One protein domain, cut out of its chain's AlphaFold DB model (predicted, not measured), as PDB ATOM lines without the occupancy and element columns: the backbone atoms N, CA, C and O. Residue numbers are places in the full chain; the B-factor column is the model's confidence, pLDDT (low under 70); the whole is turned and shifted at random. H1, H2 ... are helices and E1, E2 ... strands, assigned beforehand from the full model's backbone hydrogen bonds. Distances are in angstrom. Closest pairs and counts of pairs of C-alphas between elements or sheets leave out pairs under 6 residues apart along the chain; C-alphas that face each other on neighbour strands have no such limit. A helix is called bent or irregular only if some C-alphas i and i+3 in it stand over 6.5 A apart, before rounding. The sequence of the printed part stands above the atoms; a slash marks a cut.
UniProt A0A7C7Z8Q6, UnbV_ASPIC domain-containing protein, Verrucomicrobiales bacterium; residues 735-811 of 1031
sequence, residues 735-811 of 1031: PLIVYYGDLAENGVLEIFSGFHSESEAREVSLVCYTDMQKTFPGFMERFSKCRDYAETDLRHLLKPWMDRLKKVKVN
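This is residues 735 to 811 of the 1031 residues of the protein "UnbV_ASPIC domain-containing protein" of Verrucomicrobiales bacterium (UniProt A0A7C7Z8Q6). A strongly twisted sheet of four antiparallel strands makes one part of the domain, with the irregular helix H4 packed beside its strands; three short helices, H1, H2 and H3, form a loose group next to it, in which H1 only grazes the sheet and H2 and H3 are not on it. The strand order is E3 E2 E1 E4, and the last strand, E4, runs beside the first, E1. The printed part has 77 residues, with E1 E2 E3 H1 H2 H3 H4 E4 along the chain, and its class is mixed, helices and strands. It is compact, with a radius of gyration of the C-alphas of 12.1 A and spans of 37 by 31 by 19 A.

E1, residues 736 to 741, and E2, residues 750 to 757, form a hairpin, with N 739 and O 752 within hydrogen-bond range at 2.8 A. E2 and E3, residues 762 to 765, form another, with N 764 and O 755 at 2.9 A. E1, E2 and E3 make a meander, each strand the antiparallel neighbour of the one before. The pairing is staggered: E2 pairs with E1 over residues 750 to 754 and with E3 over 754 to 757. E4, residues 806 to 810, is an edge strand antiparallel to E1, with N 808 and O 738 at 2.9 A. H4, residues 794 to 804, is on the sheet at a height over the sheet of 6.6 A, over none of the strands; its closest C-alphas to E3 are those of Leu 794 and Glu 763, 5.4 A apart. H1, residues 769 to 775, only grazes the sheet with its residues 772 to 775; its closest C-alphas to E2 are those of Thr 775 and Glu 750, 6.3 A apart. H1 and H2, residues 779 to 782, only just touch, with 3 pairs of C-alphas within 8 A, and only at the corner; Gln 773 and Phe 779 are closest, their C-alphas 5.6 A apart. H1 and H3, residues 786 to 790, only just touch, also with 3 pairs; the C-alphas of Tyr 769 and Cys 786 are closest, 6.3 A apart. H1 and H4 are apart. In H3 every O i to N i+4 pair is within hydrogen-bond range, in H1 2 of 3 and in H4 3 of 7, beside 6 of 8 O i to N i+3 pairs; H2 is too short for an O i to N i+4 pair.

E1 begins at C-alpha 736, (189.108, 249.442, 213.906), and is 16.9 A long; E2 is 22.5 A and E4 13.5 A. H4 is 15.2 A from first to last C-alpha and irregular: C-alphas 800 and 803 are 8.0 A apart. E4 ends at C-alpha 810, (184.913, 252.116, 213.196).

The C-alphas farthest apart, those of Asn 746 and Ser 759, are 37.4 A apart. The printed part has no cut and no long link. The mean pLDDT of the printed part is 89.7, and no printed residue is under 70.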
ATOM      1  N   PRO A 735     188.921 248.748 209.082       94.88
ATOM      2  CA  PRO A 735     188.221 249.346 210.203       94.88
ATOM      3  C   PRO A 735     188.829 248.894 211.533       94.88
ATOM      4  O   PRO A 735     189.170 247.719 211.702       94.88
ATOM      5  N   LEU A 736     188.850 249.795 212.515       95.00
ATOM      6  CA  LEU A 736     189.108 249.442 213.906       95.00
ATOM      7  C   LEU A 736     187.959 248.567 214.411       95.00
ATOM      8  O   LEU A 736     186.793 248.968 214.425       95.00
ATOM      9  N   ILE A 737     188.294 247.362 214.845       95.56
ATOM     10  CA  ILE A 737     187.358 246.384 215.382       95.56
ATOM     11  C   ILE A 737     187.409 246.448 216.899       95.56
ATOM     12  O   ILE A 737     188.472 246.286 217.492       95.56
ATOM     13  N   VAL A 738     186.249 246.627 217.528       95.56
ATOM     14  CA  VAL A 738     186.105 246.620 218.985       95.56
ATOM     15  C   VAL A 738     185.112 245.537 219.389       95.56
ATOM     16  O   VAL A 738     183.932 245.604 219.042       95.56
ATOM     17  N   TYR A 739     185.598 244.547 220.131       95.94
ATOM     18  CA  TYR A 739     184.795 243.552 220.829       95.94
ATOM     19  C   TYR A 739     184.639 243.948 222.290       95.94
ATOM     20  O   TYR A 739     185.603 244.393 222.914       95.94
ATOM     21  N   TYR A 740     183.448 243.765 222.851       95.56
ATOM     22  CA  TYR A 740     183.218 244.065 224.260       95.56
ATOM     23  C   TYR A 740     182.084 243.244 224.873       95.56
ATOM     24  O   TYR A 740     181.124 242.885 224.190       95.56
ATOM     25  N   GLY A 741     182.175 242.961 226.171       95.00
ATOM     26  CA  GLY A 741     181.163 242.211 226.921       95.00
ATOM     27  C   GLY A 741     181.525 242.092 228.399       95.00
ATOM     28  O   GLY A 741     182.651 242.389 228.764       95.00
ATOM     29  N   ASP A 742     180.566 241.687 229.234       93.12
ATOM     30  CA  ASP A 742     180.777 241.410 230.665       93.12
ATOM     31  C   ASP A 742     181.120 239.923 230.820       93.12
ATOM     32  O   ASP A 742     180.236 239.062 230.920       93.12
ATOM     33  N   LEU A 743     182.403 239.595 230.691       90.12
ATOM     34  CA  LEU A 743     182.921 238.230 230.756       90.12
ATOM     35  C   LEU A 743     183.114 237.778 232.204       90.12
ATOM     36  O   LEU A 743     182.873 236.607 232.505       90.12
ATOM     37  N   ALA A 744     183.511 238.699 233.085       87.00
ATOM     38  CA  ALA A 744     183.707 238.444 234.510       87.00
ATOM     39  C   ALA A 744     182.404 238.446 235.337       87.00
ATOM     40  O   ALA A 744     182.441 238.092 236.515       87.00
ATOM     41  N   GLU A 745     181.271 238.828 234.737       89.31
ATOM     42  CA  GLU A 745     179.944 238.920 235.371       89.31
ATOM     43  C   GLU A 745     179.927 239.858 236.589       89.31
ATOM     44  O   GLU A 745     179.258 239.615 237.595       89.31
ATOM     45  N   ASN A 746     180.685 240.952 236.502       88.25
ATOM     46  CA  ASN A 746     180.862 241.927 237.581       88.25
ATOM     47  C   ASN A 746     180.272 243.312 237.247       88.25
ATOM     48  O   ASN A 746     180.395 244.244 238.046       88.25
ATOM     49  N   GLY A 747     179.620 243.456 236.087       88.62
ATOM     50  CA  GLY A 747     179.007 244.695 235.612       88.62
ATOM     51  C   GLY A 747     179.941 245.618 234.822       88.62
ATOM     52  O   GLY A 747     179.450 246.610 234.265       88.62
ATOM     53  N   VAL A 748     181.238 245.304 234.750       90.50
ATOM     54  CA  VAL A 748     182.253 246.005 233.952       90.50
ATOM     55  C   VAL A 748     182.430 245.282 232.616       90.50
ATOM     56  O   VAL A 748     182.375 244.062 232.555       90.50
ATOM     57  N   LEU A 749     182.611 246.031 231.529       92.75
ATOM     58  CA  LEU A 749     182.833 245.446 230.207       92.75
ATOM     59  C   LEU A 749     184.330 245.300 229.930       92.75
ATOM     60  O   LEU A 749     185.074 246.284 229.949       92.75
ATOM     61  N   GLU A 750     184.770 244.093 229.597       92.81
ATOM     62  CA  GLU A 750     186.073 243.883 228.980       92.81
ATOM     63  C   GLU A 750     186.054 244.386 227.530       92.81
ATOM     64  O   GLU A 750     185.053 244.248 226.824       92.81
ATOM     65  N   ILE A 751     187.167 244.978 227.081       93.00
ATOM     66  CA  ILE A 751     187.321 245.556 225.740       93.00
ATOM     67  C   ILE A 751     188.500 244.880 225.047       93.00
ATOM     68  O   ILE A 751     189.601 244.840 225.589       93.00
ATOM     69  N   PHE A 752     188.292 244.431 223.815       93.38
ATOM     70  CA  PHE A 752     189.341 243.918 222.942       93.38
ATOM     71  C   PHE A 752     189.298 244.701 221.637       93.38
ATOM     72  O   PHE A 752     188.248 244.792 221.002       93.38
ATOM     73  N   SER A 753     190.423 245.288 221.243       92.69
ATOM     74  CA  SER A 753     190.528 246.076 220.013       92.69
ATOM     75  C   SER A 753     191.538 245.456 219.063       92.69
ATOM     76  O   SER A 753     192.505 244.837 219.506       92.69
ATOM     77  N   GLY A 754     191.301 245.598 217.765       92.69
ATOM     78  CA  GLY A 754     192.146 245.024 216.728       92.69
ATOM     79  C   GLY A 754     191.769 245.504 215.335       92.69
ATOM     80  O   GLY A 754     190.849 246.300 215.167       92.69
ATOM     81  N   PHE A 755     192.466 244.996 214.332       92.81
ATOM     82  CA  PHE A 755     192.213 245.272 212.917       92.81
ATOM     83  C   PHE A 755     192.510 244.017 212.097       92.81
ATOM     84  O   PHE A 755     193.116 243.066 212.596       92.81
ATOM     85  N   HIS A 756     192.061 243.999 210.846       92.06
ATOM     86  CA  HIS A 756     192.483 242.974 209.900       92.06
ATOM     87  C   HIS A 756     193.817 243.393 209.284       92.06
ATOM     88  O   HIS A 756     193.887 244.432 208.636       92.06
ATOM     89  N   SER A 757     194.869 242.615 209.523       87.50
ATOM     90  CA  SER A 757     196.168 242.830 208.892       87.50
ATOM     91  C   SER A 757     196.216 242.069 207.572       87.50
ATOM     92  O   SER A 757     196.018 240.852 207.559       87.50
ATOM     93  N   GLU A 758     196.488 242.775 206.474       83.88
ATOM     94  CA  GLU A 758     196.669 242.150 205.162       83.88
ATOM     95  C   GLU A 758     197.958 241.322 205.106       83.88
ATOM     96  O   GLU A 758     197.936 240.202 204.598       83.88
ATOM     97  N   SER A 759     199.055 241.817 205.695       81.12
ATOM     98  CA  SER A 759     200.347 241.116 205.711       81.12
ATOM     99  C   SER A 759     200.295 239.802 206.493       81.12
ATOM    100  O   SER A 759     200.900 238.812 206.092       81.12
ATOM    101  N   GLU A 760     199.527 239.770 207.583       82.88
ATOM    102  CA  GLU A 760     199.361 238.586 208.434       82.88
ATOM    103  C   GLU A 760     198.161 237.715 208.028       82.88
ATOM    104  O   GLU A 760     197.962 236.634 208.588       82.88
ATOM    105  N   ALA A 761     197.318 238.201 207.110       89.06
ATOM    106  CA  ALA A 761     196.058 237.584 206.693       89.06
ATOM    107  C   ALA A 761     195.126 237.172 207.863       89.06
ATOM    108  O   ALA A 761     194.416 236.164 207.784       89.06
ATOM    109  N   ARG A 762     195.105 237.939 208.966       92.25
ATOM    110  CA  ARG A 762     194.324 237.638 210.190       92.25
ATOM    111  C   ARG A 762     193.906 238.893 210.955       92.25
ATOM    112  O   ARG A 762     194.412 239.983 210.703       92.25
ATOM    113  N   GLU A 763     192.974 238.749 211.904       92.81
ATOM    114  CA  GLU A 763     192.718 239.820 212.877       92.81
ATOM    115  C   GLU A 763     193.798 239.818 213.962       92.81
ATOM    116  O   GLU A 763     194.051 238.796 214.603       92.81
ATOM    117  N   VAL A 764     194.422 240.971 214.179       90.94
ATOM    118  CA  VAL A 764     195.504 241.152 215.149       90.94
ATOM    119  C   VAL A 764     195.073 242.098 216.272       90.94
ATOM    120  O   VAL A 764     194.247 242.989 216.068       90.94
ATOM    121  N   SER A 765     195.581 241.872 217.486       90.38
ATOM    122  CA  SER A 765     195.178 242.609 218.691       90.38
ATOM    123  C   SER A 765     195.975 243.901 218.878       90.38
ATOM    124  O   SER A 765     197.194 243.902 218.819       90.38
ATOM    125  N   LEU A 766     195.311 245.007 219.194       88.00
ATOM    126  CA  LEU A 766     195.977 246.256 219.587       88.00
ATOM    127  C   LEU A 766     196.287 246.320 221.089       88.00
ATOM    128  O   LEU A 766     196.918 247.261 221.567       88.00
ATOM    129  N   VAL A 767     195.806 245.348 221.861       86.00
ATOM    130  CA  VAL A 767     196.029 245.291 223.305       86.00
ATOM    131  C   VAL A 767     197.350 244.575 223.562       86.00
ATOM    132  O   VAL A 767     197.509 243.414 223.189       86.00
ATOM    133  N   CYS A 768     198.298 245.235 224.226       81.81
ATOM    134  CA  CYS A 768     199.579 244.614 224.545       81.81
ATOM    135  C   CYS A 768     199.411 243.443 225.531       81.81
ATOM    136  O   CYS A 768     198.427 243.346 226.272       81.81
ATOM    137  N   TYR A 769     200.402 242.552 225.568       84.19
ATOM    138  CA  TYR A 769     200.373 241.347 226.401       84.19
ATOM    139  C   TYR A 769     200.121 241.654 227.891       84.19
ATOM    140  O   TYR A 769     199.322 240.981 228.538       84.19
ATOM    141  N   THR A 770     200.740 242.710 228.431       79.69
ATOM    142  CA  THR A 770     200.605 243.102 229.845       79.69
ATOM    143  C   THR A 770     199.227 243.656 230.202       79.69
ATOM    144  O   THR A 770     198.748 243.442 231.316       79.69
ATOM    145  N   ASP A 771     198.563 244.355 229.281       81.69
ATOM    146  CA  ASP A 771     197.193 244.837 229.498       81.69
ATOM    147  C   ASP A 771     196.185 243.698 229.334       81.69
ATOM    148  O   ASP A 771     195.187 243.631 230.060       81.69
ATOM    149  N   MET A 772     196.476 242.749 228.440       86.06
ATOM    150  CA  MET A 772     195.659 241.554 228.262       86.06
ATOM    151  C   MET A 772     195.650 240.681 229.524       86.06
ATOM    152  O   MET A 772     194.586 240.217 229.928       86.06
ATOM    153  N   GLN A 773     196.789 240.555 230.216       85.75
ATOM    154  CA  GLN A 773     196.881 239.885 231.523       85.75
ATOM    155  C   GLN A 773     195.920 240.465 232.570       85.75
ATOM    156  O   GLN A 773     195.393 239.722 233.394       85.75
ATOM    157  N   LYS A 774     195.706 241.787 232.552       84.56
ATOM    158  CA  LYS A 774     194.809 242.486 233.488       84.56
ATOM    159  C   LYS A 774     193.349 242.448 233.040       84.56
ATOM    160  O   LYS A 774     192.459 242.512 233.878       84.56
ATOM    161  N   THR A 775     193.114 242.396 231.730       83.25
ATOM    162  CA  THR A 775     191.775 242.490 231.129       83.25
ATOM    163  C   THR A 775     191.071 241.141 231.091       83.25
ATOM    164  O   THR A 775     189.869 241.073 231.303       83.25
ATOM    165  N   PHE A 776     191.800 240.068 230.785       82.25
ATOM    166  CA  PHE A 776     191.205 238.785 230.438       82.25
ATOM    167  C   PHE A 776     191.338 237.763 231.584       82.25
ATOM    168  O   PHE A 776     192.457 237.357 231.925       82.25
ATOM    169  N   PRO A 777     190.221 237.282 232.164       77.62
ATOM    170  CA  PRO A 777     190.252 236.227 233.175       77.62
ATOM    171  C   PRO A 777     190.898 234.937 232.644       77.62
ATOM    172  O   PRO A 777     190.529 234.438 231.585       77.62
ATOM    173  N   GLY A 778     191.869 234.382 233.378       79.88
ATOM    174  CA  GLY A 778     192.557 233.140 232.988       79.88
ATOM    175  C   GLY A 778     193.570 233.293 231.843       79.88
ATOM    176  O   GLY A 778     194.024 232.292 231.292       79.88
ATOM    177  N   PHE A 779     193.966 234.521 231.475       85.81
ATOM    178  CA  PHE A 779     194.883 234.769 230.348       85.81
ATOM    179  C   PHE A 779     196.179 233.963 230.451       85.81
ATOM    180  O   PHE A 779     196.567 233.277 229.507       85.81
ATOM    181  N   MET A 780     196.797 233.989 231.632       85.50
ATOM    182  CA  MET A 780     198.080 233.336 231.899       85.50
ATOM    183  C   MET A 780     198.028 231.809 231.840       85.50
ATOM    184  O   MET A 780     199.059 231.173 231.632       85.50
ATOM    185  N   GLU A 781     196.848 231.212 232.008       86.38
ATOM    186  CA  GLU A 781     196.661 229.762 231.887       86.38
ATOM    187  C   GLU A 781     196.693 229.324 230.416       86.38
ATOM    188  O   GLU A 781     197.089 228.199 230.112       86.38
ATOM    189  N   ARG A 782     196.308 230.223 229.500       83.88
ATOM    190  CA  ARG A 782     196.234 229.965 228.057       83.88
ATOM    191  C   ARG A 782     197.463 230.464 227.297       83.88
ATOM    192  O   ARG A 782     197.904 229.795 226.370       83.88
ATOM    193  N   PHE A 783     198.019 231.605 227.701       87.38
ATOM    194  CA  PHE A 783     199.183 232.236 227.083       87.38
ATOM    195  C   PHE A 783     200.218 232.551 228.162       87.38
ATOM    196  O   PHE A 783     200.142 233.569 228.840       87.38
ATOM    197  N   SER A 784     201.179 231.645 228.340       85.31
ATOM    198  CA  SER A 784     202.300 231.843 229.274       85.31
ATOM    199  C   SER A 784     203.485 232.574 228.636       85.31
ATOM    200  O   SER A 784     204.325 233.123 229.352       85.31
ATOM    201  N   LYS A 785     203.543 232.591 227.297       88.31
ATOM    202  CA  LYS A 785     204.543 233.292 226.490       88.31
ATOM    203  C   LYS A 785     203.889 234.397 225.677       88.31
ATOM    204  O   LYS A 785     202.782 234.231 225.162       88.31
ATOM    205  N   CYS A 786     204.617 235.491 225.512       89.62
ATOM    206  CA  CYS A 786     204.189 236.630 224.720       89.62
ATOM    207  C   CYS A 786     204.071 236.275 223.232       89.62
ATOM    208  O   CYS A 786     203.085 236.650 222.597       89.62
ATOM    209  N   ARG A 787     205.010 235.478 222.697       91.25
ATOM    210  CA  ARG A 787     204.970 235.011 221.300       91.25
ATOM    211  C   ARG A 787     203.663 234.312 220.944       91.25
ATOM    212  O   ARG A 787     203.035 234.666 219.951       91.25
ATOM    213  N   ASP A 788     203.243 233.367 221.782       90.94
ATOM    214  CA  ASP A 788     202.046 232.559 221.537       90.94
ATOM    215  C   ASP A 788     200.791 233.451 221.442       90.94
ATOM    216  O   ASP A 788     199.892 233.197 220.643       90.94
ATOM    217  N   TYR A 789     200.743 234.533 222.227       91.00
ATOM    218  CA  TYR A 789     199.689 235.544 222.137       91.00
ATOM    219  C   TYR A 789     199.785 236.373 220.846       91.00
ATOM    220  O   TYR A 789     198.792 236.501 220.134       91.00
ATOM    221  N   ALA A 790     200.969 236.901 220.524       90.00
ATOM    222  CA  ALA A 790     201.187 237.766 219.363       90.00
ATOM    223  C   ALA A 790     200.875 237.069 218.020       90.00
ATOM    224  O   ALA A 790     200.349 237.685 217.089       90.00
ATOM    225  N   GLU A 791     201.145 235.767 217.926       91.50
ATOM    226  CA  GLU A 791     200.897 234.938 216.735       91.50
ATOM    227  C   GLU A 791     199.435 234.444 216.631       91.50
ATOM    228  O   GLU A 791     199.025 233.911 215.600       91.50
ATOM    229  N   THR A 792     198.604 234.652 217.658       91.56
ATOM    230  CA  THR A 792     197.207 234.188 217.664       91.56
ATOM    231  C   THR A 792     196.259 235.186 216.987       91.56
ATOM    232  O   THR A 792     196.274 236.377 217.284       91.56
ATOM    233  N   ASP A 793     195.381 234.706 216.097       92.69
ATOM    234  CA  ASP A 793     194.254 235.490 215.556       92.69
ATOM    235  C   ASP A 793     193.308 235.926 216.692       92.69
ATOM    236  O   ASP A 793     192.810 235.091 217.458       92.69
ATOM    237  N   LEU A 794     193.010 237.225 216.781       91.94
ATOM    238  CA  LEU A 794     192.133 237.799 217.800       91.94
ATOM    239  C   LEU A 794     190.750 237.120 217.845       91.94
ATOM    240  O   LEU A 794     190.231 236.842 218.928       91.94
ATOM    241  N   ARG A 795     190.150 236.773 216.700       92.38
ATOM    242  CA  ARG A 795     188.871 236.041 216.672       92.38
ATOM    243  C   ARG A 795     189.000 234.653 217.266       92.38
ATOM    244  O   ARG A 795     188.093 234.190 217.957       92.38
ATOM    245  N   HIS A 796     190.109 233.975 216.987       90.88
ATOM    246  CA  HIS A 796     190.374 232.657 217.548       90.88
ATOM    247  C   HIS A 796     190.597 232.734 219.065       90.88
ATOM    248  O   HIS A 796     190.092 231.889 219.816       90.88
ATOM    249  N   LEU A 797     191.288 233.779 219.529       88.44
ATOM    250  CA  LEU A 797     191.458 234.074 220.949       88.44
ATOM    251  C   LEU A 797     190.095 234.232 221.636       88.44
ATOM    252  O   LEU A 797     189.850 233.588 222.657       88.44
ATOM    253  N   LEU A 798     189.183 234.997 221.036       90.38
ATOM    254  CA  LEU A 798     187.870 235.315 221.607       90.38
ATOM    255  C   LEU A 798     186.787 234.250 221.367       90.38
ATOM    256  O   LEU A 798     185.712 234.339 221.961       90.38
ATOM    257  N   LYS A 799     187.048 233.227 220.541       90.25
ATOM    258  CA  LYS A 799     186.068 232.203 220.132       90.25
ATOM    259  C   LYS A 799     185.213 231.629 221.278       90.25
ATOM    260  O   LYS A 799     184.008 231.519 221.064       90.25
ATOM    261  N   PRO A 800     185.752 231.290 222.470       87.50
ATOM    262  CA  PRO A 800     184.939 230.739 223.560       87.50
ATOM    263  C   PRO A 800     183.862 231.690 224.110       87.50
ATOM    264  O   PRO A 800     182.926 231.224 224.752       87.50
ATOM    265  N   TRP A 801     183.974 232.998 223.861       88.62
ATOM    266  CA  TRP A 801     183.068 234.030 224.382       88.62
ATOM    267  C   TRP A 801     182.338 234.805 223.291       88.62
ATOM    268  O   TRP A 801     181.654 235.776 223.599       88.62
ATOM    269  N   MET A 802     182.461 234.401 222.024       91.12
ATOM    270  CA  MET A 802     181.929 235.181 220.903       91.12
ATOM    271  C   MET A 802     180.418 235.445 221.034       91.12
ATOM    272  O   MET A 802     179.974 236.547 220.736       91.12
ATOM    273  N   ASP A 803     179.655 234.494 221.583       92.62
ATOM    274  CA  ASP A 803     178.206 234.629 221.816       92.62
ATOM    275  C   ASP A 803     177.846 235.627 222.936       92.62
ATOM    276  O   ASP A 803     176.697 236.050 223.059       92.62
ATOM    277  N   ARG A 804     178.823 236.011 223.768       92.75
ATOM    278  CA  ARG A 804     178.685 236.989 224.862       92.75
ATOM    279  C   ARG A 804     179.246 238.367 224.504       92.75
ATOM    280  O   ARG A 804     179.087 239.302 225.288       92.75
ATOM    281  N   LEU A 805     179.917 238.496 223.361       95.00
ATOM    282  CA  LEU A 805     180.584 239.721 222.937       95.00
ATOM    283  C   LEU A 805     179.743 240.468 221.900       95.00
ATOM    284  O   LEU A 805     179.220 239.897 220.945       95.00
ATOM    285  N   LYS A 806     179.664 241.786 222.057       96.12
ATOM    286  CA  LYS A 806     179.204 242.714 221.022       96.12
ATOM    287  C   LYS A 806     180.407 243.152 220.182       96.12
ATOM    288  O   LYS A 806     181.538 243.143 220.664       96.12
ATOM    289  N   LYS A 807     180.159 243.543 218.929       95.56
ATOM    290  CA  LYS A 807     181.184 243.999 217.979       95.56
ATOM    291  C   LYS A 807     180.774 245.325 217.349       95.56
ATOM    292  O   LYS A 807     179.644 245.449 216.883       95.56
ATOM    293  N   VAL A 808     181.706 246.270 217.270       95.12
ATOM    294  CA  VAL A 808     181.579 247.498 216.469       95.12
ATOM    295  C   VAL A 808     182.799 247.646 215.564       95.12
ATOM    296  O   VAL A 808     183.893 247.193 215.902       95.12
ATOM    297  N   LYS A 809     182.583 248.214 214.375       96.06
ATOM    298  CA  LYS A 809     183.620 248.520 213.389       96.06
ATOM    299  C   LYS A 809     183.621 250.020 213.140       96.06
ATOM    300  O   LYS A 809     182.622 250.534 212.651       96.06
ATOM    301  N   VAL A 810     184.714 250.691 213.473       96.19
ATOM    302  CA  VAL A 810     184.913 252.116 213.196       96.19
ATOM    303  C   VAL A 810     185.716 252.226 211.907       96.19
ATOM    304  O   VAL A 810     186.805 251.665 211.822       96.19
ATOM    305  N   ASN A 811     185.157 252.875 210.891       95.56
ATOM    306  CA  ASN A 811     185.697 252.913 209.528       95.56
ATOM    307  C   ASN A 811     185.999 254.338 209.034       95.56
ATOM    308  O   ASN A 811     186.453 254.490 207.903       95.56
TER     309      ASN A 811